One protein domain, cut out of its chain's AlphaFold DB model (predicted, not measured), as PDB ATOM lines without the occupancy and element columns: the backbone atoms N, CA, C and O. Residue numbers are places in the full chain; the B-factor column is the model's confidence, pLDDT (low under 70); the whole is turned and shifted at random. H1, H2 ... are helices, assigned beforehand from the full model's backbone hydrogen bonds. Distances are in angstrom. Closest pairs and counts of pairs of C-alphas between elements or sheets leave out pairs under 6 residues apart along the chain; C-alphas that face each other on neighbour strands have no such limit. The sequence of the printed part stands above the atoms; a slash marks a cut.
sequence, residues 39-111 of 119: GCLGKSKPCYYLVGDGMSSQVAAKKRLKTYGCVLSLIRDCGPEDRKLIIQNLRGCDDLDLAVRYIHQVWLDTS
ATOM      1  N   GLY A  39     270.117 311.866 122.473       69.31
ATOM      2  CA  GLY A  39     269.317 311.333 123.581       69.31
ATOM      3  C   GLY A  39     267.965 310.729 123.169       69.31
ATOM      4  O   GLY A  39     267.431 309.894 123.891       69.31
ATOM      5  N   CYS A  40     267.414 311.139 122.030       73.44
ATOM      6  CA  CYS A  40     266.165 310.655 121.447       73.44
ATOM      7  C   CYS A  40     266.417 309.361 120.651       73.44
ATOM      8  O   CYS A  40     265.681 308.388 120.807       73.44
ATOM      9  N   LEU A  41     267.522 309.323 119.891       67.25
ATOM     10  CA  LEU A  41     268.026 308.135 119.192       67.25
ATOM     11  C   LEU A  41     268.312 306.990 120.164       67.25
ATOM     12  O   LEU A  41     267.815 305.887 119.966       67.25
ATOM     13  N   GLY A  42     269.031 307.262 121.259       70.38
ATOM     14  CA  GLY A  42     269.356 306.244 122.266       70.38
ATOM     15  C   GLY A  42     268.149 305.699 123.038       70.38
ATOM     16  O   GLY A  42     268.266 304.685 123.716       70.38
ATOM     17  N   LYS A  43     266.989 306.360 122.950       78.06
ATOM     18  CA  LYS A  43     265.737 305.934 123.593       78.06
ATOM     19  C   LYS A  43     264.725 305.373 122.594       78.06
ATOM     20  O   LYS A  43     263.614 305.061 123.010       78.06
ATOM     21  N   SER A  44     265.074 305.308 121.306       72.69
ATOM     22  CA  SER A  44     264.161 304.947 120.213       72.69
ATOM     23  C   SER A  44     262.837 305.722 120.262       72.69
ATOM     24  O   SER A  44     261.781 305.182 119.945       72.69
ATOM     25  N   LYS A  45     262.882 306.990 120.692       71.69
ATOM     26  CA  LYS A  45     261.708 307.870 120.762       71.69
ATOM     27  C   LYS A  45     261.808 308.965 119.703       71.69
ATOM     28  O   LYS A  45     262.912 309.469 119.470       71.69
ATOM     29  N   PRO A  46     260.678 309.377 119.103       65.00
ATOM     30  CA  PRO A  46     260.664 310.526 118.212       65.00
ATOM     31  C   PRO A  46     261.161 311.762 118.966       65.00
ATOM     32  O   PRO A  46     260.791 312.016 120.116       65.00
ATOM     33  N   CYS A  47     262.052 312.523 118.335       70.06
ATOM     34  CA  CYS A  47     262.533 313.765 118.908       70.06
ATOM     35  C   CYS A  47     261.428 314.818 118.802       70.06
ATOM     36  O   CYS A  47     261.088 315.257 117.712       70.06
ATOM     37  N   TYR A  48     260.927 315.303 119.938       65.12
ATOM     38  CA  TYR A  48     259.976 316.425 119.977       65.12
ATOM     39  C   TYR A  48     260.533 317.715 119.334       65.12
ATOM     40  O   TYR A  48     259.803 318.640 118.987       65.12
ATOM     41  N   TYR A  49     261.857 317.807 119.191       64.94
ATOM     42  CA  TYR A  49     262.538 318.920 118.535       64.94
ATOM     43  C   TYR A  49     262.919 318.634 117.086       64.94
ATOM     44  O   TYR A  49     263.527 319.509 116.470       64.94
ATOM     45  N   LEU A  50     262.575 317.454 116.557       65.94
ATOM     46  CA  LEU A  50     262.708 317.176 115.137       65.94
ATOM     47  C   LEU A  50     261.922 318.246 114.381       65.94
ATOM     48  O   LEU A  50     260.779 318.556 114.717       65.94
ATOM     49  N   VAL A  51     262.581 318.861 113.414       65.19
ATOM     50  CA  VAL A  51     261.980 319.876 112.560       65.19
ATOM     51  C   VAL A  51     261.700 319.188 111.237       65.19
ATOM     52  O   VAL A  51     262.579 318.489 110.743       65.19
ATOM     53  N   GLY A  52     260.477 319.317 110.719       62.97
ATOM     54  CA  GLY A  52     260.140 318.773 109.403       62.97
ATOM     55  C   GLY A  52     260.957 319.446 108.301       62.97
ATOM     56  O   GLY A  52     261.425 320.576 108.480       62.97
ATOM     57  N   ASP A  53     261.109 318.755 107.170       57.12
ATOM     58  CA  ASP A  53     261.866 319.248 106.019       57.12
ATOM     59  C   ASP A  53     261.425 320.665 105.621       57.12
ATOM     60  O   ASP A  53     260.234 320.974 105.531       57.12
ATOM     61  N   GLY A  54     262.399 321.555 105.423       64.25
ATOM     62  CA  GLY A  54     262.157 322.953 105.055       64.25
ATOM     63  C   GLY A  54     261.785 323.899 106.207       64.25
ATOM     64  O   GLY A  54     261.551 325.083 105.957       64.25
ATOM     65  N   MET A  55     261.756 323.444 107.467       66.44
ATOM     66  CA  MET A  55     261.592 324.326 108.631       66.44
ATOM     67  C   MET A  55     262.891 324.495 109.418       66.44
ATOM     68  O   MET A  55     263.469 323.538 109.925       66.44
ATOM     69  N   SER A  56     263.307 325.749 109.624       76.06
ATOM     70  CA  SER A  56     264.408 326.034 110.546       76.06
ATOM     71  C   SER A  56     263.986 325.800 112.001       76.06
ATOM     72  O   SER A  56     262.825 325.994 112.389       76.06
ATOM     73  N   SER A  57     264.948 325.436 112.850       71.81
ATOM     74  CA  SER A  57     264.728 325.235 114.288       71.81
ATOM     75  C   SER A  57     264.122 326.469 114.972       71.81
ATOM     76  O   SER A  57     263.255 326.339 115.839       71.81
ATOM     77  N   GLN A  58     264.513 327.671 114.537       77.94
ATOM     78  CA  GLN A  58     263.974 328.937 115.027       77.94
ATOM     79  C   GLN A  58     262.494 329.115 114.662       77.94
ATOM     80  O   GLN A  58     261.697 329.533 115.504       77.94
ATOM     81  N   VAL A  59     262.105 328.767 113.430       77.62
ATOM     82  CA  VAL A  59     260.708 328.831 112.975       77.62
ATOM     83  C   VAL A  59     259.844 327.854 113.768       77.62
ATOM     84  O   VAL A  59     258.780 328.236 114.260       77.62
ATOM     85  N   ALA A  60     260.321 326.629 113.988       74.94
ATOM     86  CA  ALA A  60     259.592 325.648 114.785       74.94
ATOM     87  C   ALA A  60     259.489 326.027 116.269       74.94
ATOM     88  O   ALA A  60     258.455 325.782 116.891       74.94
ATOM     89  N   ALA A  61     260.523 326.644 116.847       77.94
ATOM     90  CA  ALA A  61     260.466 327.168 118.209       77.94
ATOM     91  C   ALA A  61     259.446 328.311 118.328       77.94
ATOM     92  O   ALA A  61     258.612 328.306 119.233       77.94
ATOM     93  N   LYS A  62     259.449 329.250 117.370       83.00
ATOM     94  CA  LYS A  62     258.471 330.345 117.311       83.00
ATOM     95  C   LYS A  62     257.042 329.816 117.174       83.00
ATOM     96  O   LYS A  62     256.155 330.302 117.872       83.00
ATOM     97  N   LYS A  63     256.826 328.812 116.316       81.31
ATOM     98  CA  LYS A  63     255.522 328.154 116.160       81.31
ATOM     99  C   LYS A  63     255.057 327.552 117.487       81.31
ATOM    100  O   LYS A  63     253.972 327.887 117.940       81.31
ATOM    101  N   ARG A  64     255.908 326.765 118.156       81.81
ATOM    102  CA  ARG A  64     255.588 326.158 119.459       81.81
ATOM    103  C   ARG A  64     255.214 327.193 120.514       81.81
ATOM    104  O   ARG A  64     254.187 327.045 121.164       81.81
ATOM    105  N   LEU A  65     256.006 328.256 120.657       86.75
ATOM    106  CA  LEU A  65     255.711 329.336 121.606       86.75
ATOM    107  C   LEU A  65     254.365 330.004 121.317       86.75
ATOM    108  O   LEU A  65     253.611 330.280 122.248       86.75
ATOM    109  N   LYS A  66     254.035 330.217 120.038       86.19
ATOM    110  CA  LYS A  66     252.727 330.743 119.639       86.19
ATOM    111  C   LYS A  66     251.597 329.791 120.044       86.19
ATOM    112  O   LYS A  66     250.632 330.244 120.647       86.19
ATOM    113  N   THR A  67     251.739 328.493 119.775       83.44
ATOM    114  CA  THR A  67     250.756 327.468 120.159       83.44
ATOM    115  C   THR A  67     250.551 327.428 121.677       83.44
ATOM    116  O   THR A  67     249.411 327.438 122.136       83.44
ATOM    117  N   TYR A  68     251.627 327.486 122.472       85.56
ATOM    118  CA  TYR A  68     251.525 327.591 123.934       85.56
ATOM    119  C   TYR A  68     250.796 328.861 124.379       85.56
ATOM    120  O   TYR A  68     249.930 328.792 125.247       85.56
ATOM    121  N   GLY A  69     251.103 330.006 123.763       87.94
ATOM    122  CA  GLY A  69     250.396 331.259 124.025       87.94
ATOM    123  C   GLY A  69     248.891 331.141 123.773       87.94
ATOM    124  O   GLY A  69     248.102 331.547 124.619       87.94
ATOM    125  N   CYS A  70     248.488 330.516 122.664       83.75
ATOM    126  CA  CYS A  70     247.078 330.270 122.355       83.75
ATOM    127  C   CYS A  70     246.386 329.397 123.413       83.75
ATOM    128  O   CYS A  70     245.297 329.747 123.858       83.75
ATOM    129  N   VAL A  71     247.020 328.305 123.855       85.94
ATOM    130  CA  VAL A  71     246.479 327.439 124.922       85.94
ATOM    131  C   VAL A  71     246.278 328.214 126.221       85.94
ATOM    132  O   VAL A  71     245.248 328.066 126.874       85.94
ATOM    133  N   LEU A  72     247.253 329.040 126.602       87.62
ATOM    134  CA  LEU A  72     247.169 329.832 127.826       87.62
ATOM    135  C   LEU A  72     246.038 330.859 127.757       87.62
ATOM    136  O   LEU A  72     245.308 331.001 128.735       87.62
ATOM    137  N   SER A  73     245.861 331.528 126.613       86.62
ATOM    138  CA  SER A  73     244.729 332.434 126.403       86.62
ATOM    139  C   SER A  73     243.395 331.692 126.488       86.62
ATOM    140  O   SER A  73     242.535 332.108 127.250       86.62
ATOM    141  N   LEU A  74     243.257 330.541 125.816       83.75
ATOM    142  CA  LEU A  74     242.051 329.703 125.887       83.75
ATOM    143  C   LEU A  74     241.715 329.322 127.336       83.75
ATOM    144  O   LEU A  74     240.616 329.554 127.816       83.75
ATOM    145  N   ILE A  75     242.686 328.804 128.086       86.19
ATOM    146  CA  ILE A  75     242.483 328.412 129.489       86.19
ATOM    147  C   ILE A  75     242.093 329.602 130.376       86.19
ATOM    148  O   ILE A  75     241.318 329.432 131.325       86.19
ATOM    149  N   ARG A  76     242.665 330.782 130.111       88.62
ATOM    150  CA  ARG A  76     242.403 332.004 130.876       88.62
ATOM    151  C   ARG A  76     241.009 332.559 130.595       88.62
ATOM    152  O   ARG A  76     240.357 332.987 131.541       88.62
ATOM    153  N   ASP A  77     240.597 332.541 129.333       85.00
ATOM    154  CA  ASP A  77     239.397 333.226 128.859       85.00
ATOM    155  C   ASP A  77     238.141 332.320 128.941       85.00
ATOM    156  O   ASP A  77     237.023 332.828 128.977       85.00
ATOM    157  N   CYS A  78     238.303 330.994 129.051       83.44
ATOM    158  CA  CYS A  78     237.206 330.031 129.223       83.44
ATOM    159  C   CYS A  78     236.773 329.826 130.693       83.44
ATOM    160  O   CYS A  78     237.545 330.021 131.642       83.44
ATOM    161  N   GLY A  79     235.537 329.344 130.874       84.81
ATOM    162  CA  GLY A  79     234.962 328.987 132.173       84.81
ATOM    163  C   GLY A  79     235.634 327.777 132.850       84.81
ATOM    164  O   GLY A  79     236.445 327.072 132.247       84.81
ATOM    165  N   PRO A  80     235.328 327.503 134.132       83.19
ATOM    166  CA  PRO A  80     235.981 326.439 134.897       83.19
ATOM    167  C   PRO A  80     235.692 325.019 134.376       83.19
ATOM    168  O   PRO A  80     236.581 324.170 134.449       83.19
ATOM    169  N   GLU A  81     234.497 324.755 133.844       80.06
ATOM    170  CA  GLU A  81     234.144 323.446 133.266       80.06
ATOM    171  C   GLU A  81     234.823 323.235 131.911       80.06
ATOM    172  O   GLU A  81     235.505 322.236 131.676       80.06
ATOM    173  N   ASP A  82     234.773 324.260 131.079       79.62
ATOM    174  CA  ASP A  82     235.442 324.329 129.790       79.62
ATOM    175  C   ASP A  82     236.958 324.174 129.880       79.62
ATOM    176  O   ASP A  82     237.588 323.464 129.094       79.62
ATOM    177  N   ARG A  83     237.563 324.786 130.899       86.31
ATOM    178  CA  ARG A  83     238.987 324.646 131.196       86.31
ATOM    179  C   ARG A  83     239.366 323.190 131.453       86.31
ATOM    180  O   ARG A  83     240.422 322.751 130.994       86.31
ATOM    181  N   LYS A  84     238.537 322.436 132.183       84.94
ATOM    182  CA  LYS A  84     238.787 321.006 132.431       84.94
ATOM    183  C   LYS A  84     238.719 320.220 131.127       84.94
ATOM    184  O   LYS A  84     239.596 319.389 130.896       84.94
ATOM    185  N   LEU A  85     237.739 320.519 130.275       82.44
ATOM    186  CA  LEU A  85     237.573 319.870 128.976       82.44
ATOM    187  C   LEU A  85     238.759 320.160 128.041       82.44
ATOM    188  O   LEU A  85     239.311 319.243 127.437       82.44
ATOM    189  N   ILE A  86     239.220 321.411 127.981       83.44
ATOM    190  CA  ILE A  86     240.418 321.816 127.231       83.44
ATOM    191  C   ILE A  86     241.644 321.041 127.724       83.44
ATOM    192  O   ILE A  86     242.357 320.441 126.926       83.44
ATOM    193  N   ILE A  87     241.878 320.999 129.038       86.00
ATOM    194  CA  ILE A  87     243.029 320.288 129.612       86.00
ATOM    195  C   ILE A  87     242.943 318.777 129.353       86.00
ATOM    196  O   ILE A  87     243.969 318.155 129.082       86.00
ATOM    197  N   GLN A  88     241.751 318.176 129.422       84.50
ATOM    198  CA  GLN A  88     241.561 316.762 129.089       84.50
ATOM    199  C   GLN A  88     241.882 316.478 127.621       84.50
ATOM    200  O   GLN A  88     242.654 315.560 127.348       84.50
ATOM    201  N   ASN A  89     241.380 317.300 126.697       81.25
ATOM    202  CA  ASN A  89     241.679 317.163 125.271       81.25
ATOM    203  C   ASN A  89     243.179 317.323 124.986       81.25
ATOM    204  O   ASN A  89     243.763 316.509 124.278       81.25
ATOM    205  N   LEU A  90     243.841 318.304 125.609       83.50
ATOM    206  CA  LEU A  90     245.287 318.504 125.463       83.50
ATOM    207  C   LEU A  90     246.110 317.321 125.988       83.50
ATOM    208  O   LEU A  90     247.165 317.025 125.439       83.50
ATOM    209  N   ARG A  91     245.651 316.640 127.046       83.00
ATOM    210  CA  ARG A  91     246.324 315.448 127.588       83.00
ATOM    211  C   ARG A  91     246.178 314.216 126.697       83.00
ATOM    212  O   ARG A  91     247.011 313.323 126.797       83.00
ATOM    213  N   GLY A  92     245.123 314.154 125.884       75.38
ATOM    214  CA  GLY A  92     244.846 313.038 124.980       75.38
ATOM    215  C   GLY A  92     245.520 313.146 123.611       75.38
ATOM    216  O   GLY A  92     245.452 312.195 122.840       75.38
ATOM    217  N   CYS A  93     246.155 314.278 123.292       75.25
ATOM    218  CA  CYS A  93     246.768 314.508 121.987       75.25
ATOM    219  C   CYS A  93     248.298 314.462 122.045       75.25
ATOM    220  O   CYS A  93     248.928 315.210 122.791       75.25
ATOM    221  N   ASP A  94     248.891 313.657 121.163       71.56
ATOM    222  CA  ASP A  94     250.344 313.615 120.956       71.56
ATOM    223  C   ASP A  94     250.867 314.853 120.198       71.56
ATOM    224  O   ASP A  94     252.042 315.212 120.316       71.56
ATOM    225  N   ASP A  95     249.990 315.533 119.447       75.12
ATOM    226  CA  ASP A  95     250.287 316.771 118.722       75.12
ATOM    227  C   ASP A  95     249.491 317.954 119.292       75.12
ATOM    228  O   ASP A  95     248.265 318.048 119.172       75.12
ATOM    229  N   LEU A  96     250.223 318.888 119.899       73.06
ATOM    230  CA  LEU A  96     249.669 320.091 120.515       73.06
ATOM    231  C   LEU A  96     249.054 321.060 119.489       73.06
ATOM    232  O   LEU A  96     248.084 321.745 119.801       73.06
ATOM    233  N   ASP A  97     249.607 321.140 118.279       71.69
ATOM    234  CA  ASP A  97     249.104 322.015 117.214       71.69
ATOM    235  C   ASP A  97     247.746 321.509 116.711       71.69
ATOM    236  O   ASP A  97     246.811 322.291 116.530       71.69
ATOM    237  N   LEU A  98     247.617 320.185 116.566       74.06
ATOM    238  CA  LEU A  98     246.362 319.531 116.201       74.06
ATOM    239  C   LEU A  98     245.297 319.717 117.290       74.06
ATOM    240  O   LEU A  98     244.167 320.097 116.986       74.06
ATOM    241  N   ALA A  99     245.677 319.520 118.555       75.38
ATOM    242  CA  ALA A  99     244.784 319.691 119.697       75.38
ATOM    243  C   ALA A  99     244.237 321.121 119.786       75.38
ATOM    244  O   ALA A  99     243.037 321.323 119.955       75.38
ATOM    245  N   VAL A 100     245.104 322.123 119.612       75.25
ATOM    246  CA  VAL A 100     244.703 323.536 119.625       75.25
ATOM    247  C   VAL A 100     243.778 323.865 118.464       75.25
ATOM    248  O   VAL A 100     242.799 324.571 118.675       75.25
ATOM    249  N   ARG A 101     244.037 323.348 117.256       78.56
ATOM    250  CA  ARG A 101     243.125 323.538 116.118       78.56
ATOM    251  C   ARG A 101     241.761 322.908 116.365       78.56
ATOM    252  O   ARG A 101     240.764 323.546 116.058       78.56
ATOM    253  N   TYR A 102     241.725 321.701 116.927       77.56
ATOM    254  CA  TYR A 102     240.479 321.021 117.272       77.56
ATOM    255  C   TYR A 102     239.680 321.811 118.309       77.56
ATOM    256  O   TYR A 102     238.510 322.097 118.088       77.56
ATOM    257  N   ILE A 103     240.333 322.244 119.393       74.31
ATOM    258  CA  ILE A 103     239.714 323.101 120.407       74.31
ATOM    259  C   ILE A 103     239.207 324.381 119.742       74.31
ATOM    260  O   ILE A 103     238.037 324.699 119.852       74.31
ATOM    261  N   HIS A 104     240.029 325.077 118.963       73.31
ATOM    262  CA  HIS A 104     239.600 326.305 118.300       73.31
ATOM    263  C   HIS A 104     238.422 326.085 117.338       73.31
ATOM    264  O   HIS A 104     237.554 326.940 117.252       73.31
ATOM    265  N   GLN A 105     238.360 324.955 116.634       74.12
ATOM    266  CA  GLN A 105     237.251 324.629 115.740       74.12
ATOM    267  C   GLN A 105     235.960 324.365 116.518       74.12
ATOM    268  O   GLN A 105     234.957 325.016 116.264       74.12
ATOM    269  N   VAL A 106     236.016 323.486 117.522       67.56
ATOM    270  CA  VAL A 106     234.866 323.162 118.380       67.56
ATOM    271  C   VAL A 106     234.319 324.419 119.058       67.56
ATOM    272  O   VAL A 106     233.109 324.580 119.149       67.56
ATOM    273  N   TRP A 107     235.212 325.314 119.482       64.25
ATOM    274  CA  TRP A 107     234.889 326.557 120.178       64.25
ATOM    275  C   TRP A 107     234.414 327.695 119.269       64.25
ATOM    276  O   TRP A 107     233.555 328.475 119.671       64.25
ATOM    277  N   LEU A 108     234.944 327.812 118.049       56.72
ATOM    278  CA  LEU A 108     234.448 328.787 117.076       56.72
ATOM    279  C   LEU A 108     233.055 328.406 116.564       56.72
ATOM    280  O   LEU A 108     232.206 329.287 116.464       56.72
ATOM    281  N   ASP A 109     232.794 327.118 116.322       54.53
ATOM    282  CA  ASP A 109     231.471 326.639 115.895       54.53
ATOM    283  C   ASP A 109     230.397 326.820 116.988       54.53
ATOM    284  O   ASP A 109     229.212 326.908 116.683       54.53
ATOM    285  N   THR A 110     230.783 326.939 118.265       53.62
ATOM    286  CA  THR A 110     229.843 327.245 119.365       53.62
ATOM    287  C   THR A 110     229.643 328.741 119.606       53.62
ATOM    288  O   THR A 110     228.755 329.121 120.367       53.62
ATOM    289  N   SER A 111     230.440 329.608 118.972       46.31
ATOM    290  CA  SER A 111     230.368 331.060 119.186       46.31
ATOM    291  C   SER A 111     229.263 331.765 118.389       46.31
ATOM    292  O   SER A 111     228.999 332.939 118.645       46.31
TER     293      SER A 111
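AT A GLANCE: This is residues 39 to 111 of the 119 residues of an uncharacterized protein of Aureobasidium pullulans (UniProt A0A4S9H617). A loose bundle of three helices, up and down, each running against the one before it: H2 and H3 fold back beside the second half of the long H1, and a tail, residues 39 to 56, trails off past the end where H1 begins. In that tail residues 41 to 46 stick out free. The printed part has 73 residues with three named helices, in the order H1, H2, H3, and no named strand; the class is all helix. The whole is loose, with a radius of gyration of the C-alphas of 14.6 A, and elongated, spanning 42 by 24 by 19 A.

IN THESE COORDINATES: Start at C-alpha 39, at (269.317, 311.333, 123.581); residues 39 to 56 hold no named element. Find C-alpha 57 at (264.728, 325.235, 114.288); from there H1, residues 57 to 77, runs 30.3 A. Next come H2, residues 80 to 92, 18.9 A long, and H3, residues 96 to 109, 19.9 A long, which ends at C-alpha 109 at (231.471, 326.639, 115.895).

HOW THE PARTS SIT: Look first at Ile 75 and Arg 83, the closest C-alphas of H1 and H2, 5.4 A apart; this hairpin only just touches, with 3 pairs of C-alphas within 8 A, at a shallow tilt of 31 degrees, opposite ways. H2 and H3, also a hairpin, touch at a steep tilt of 39 degrees, opposite ways, closest at the C-alphas of Leu 90 and Ala 99, 5.9 A. H1 touches H3 with residues 67 to 71 alone, closest at the C-alphas of Thr 67 and Asp 97, 6.4 A, at a steep tilt of 40 degrees, the same way. In H1, H2 and H3 every O i to N i+4 pair is within hydrogen-bond range.

THE WHOLE: The C-alphas farthest apart, of Gly 42 and Ser 111, are 46.3 A apart. The printed part has no cut, and both links between helices are tight. The mean pLDDT of the printed part is 75.7; look for values under 70 at residues 39, 41, 46, 48 to 55 and 106 to 111.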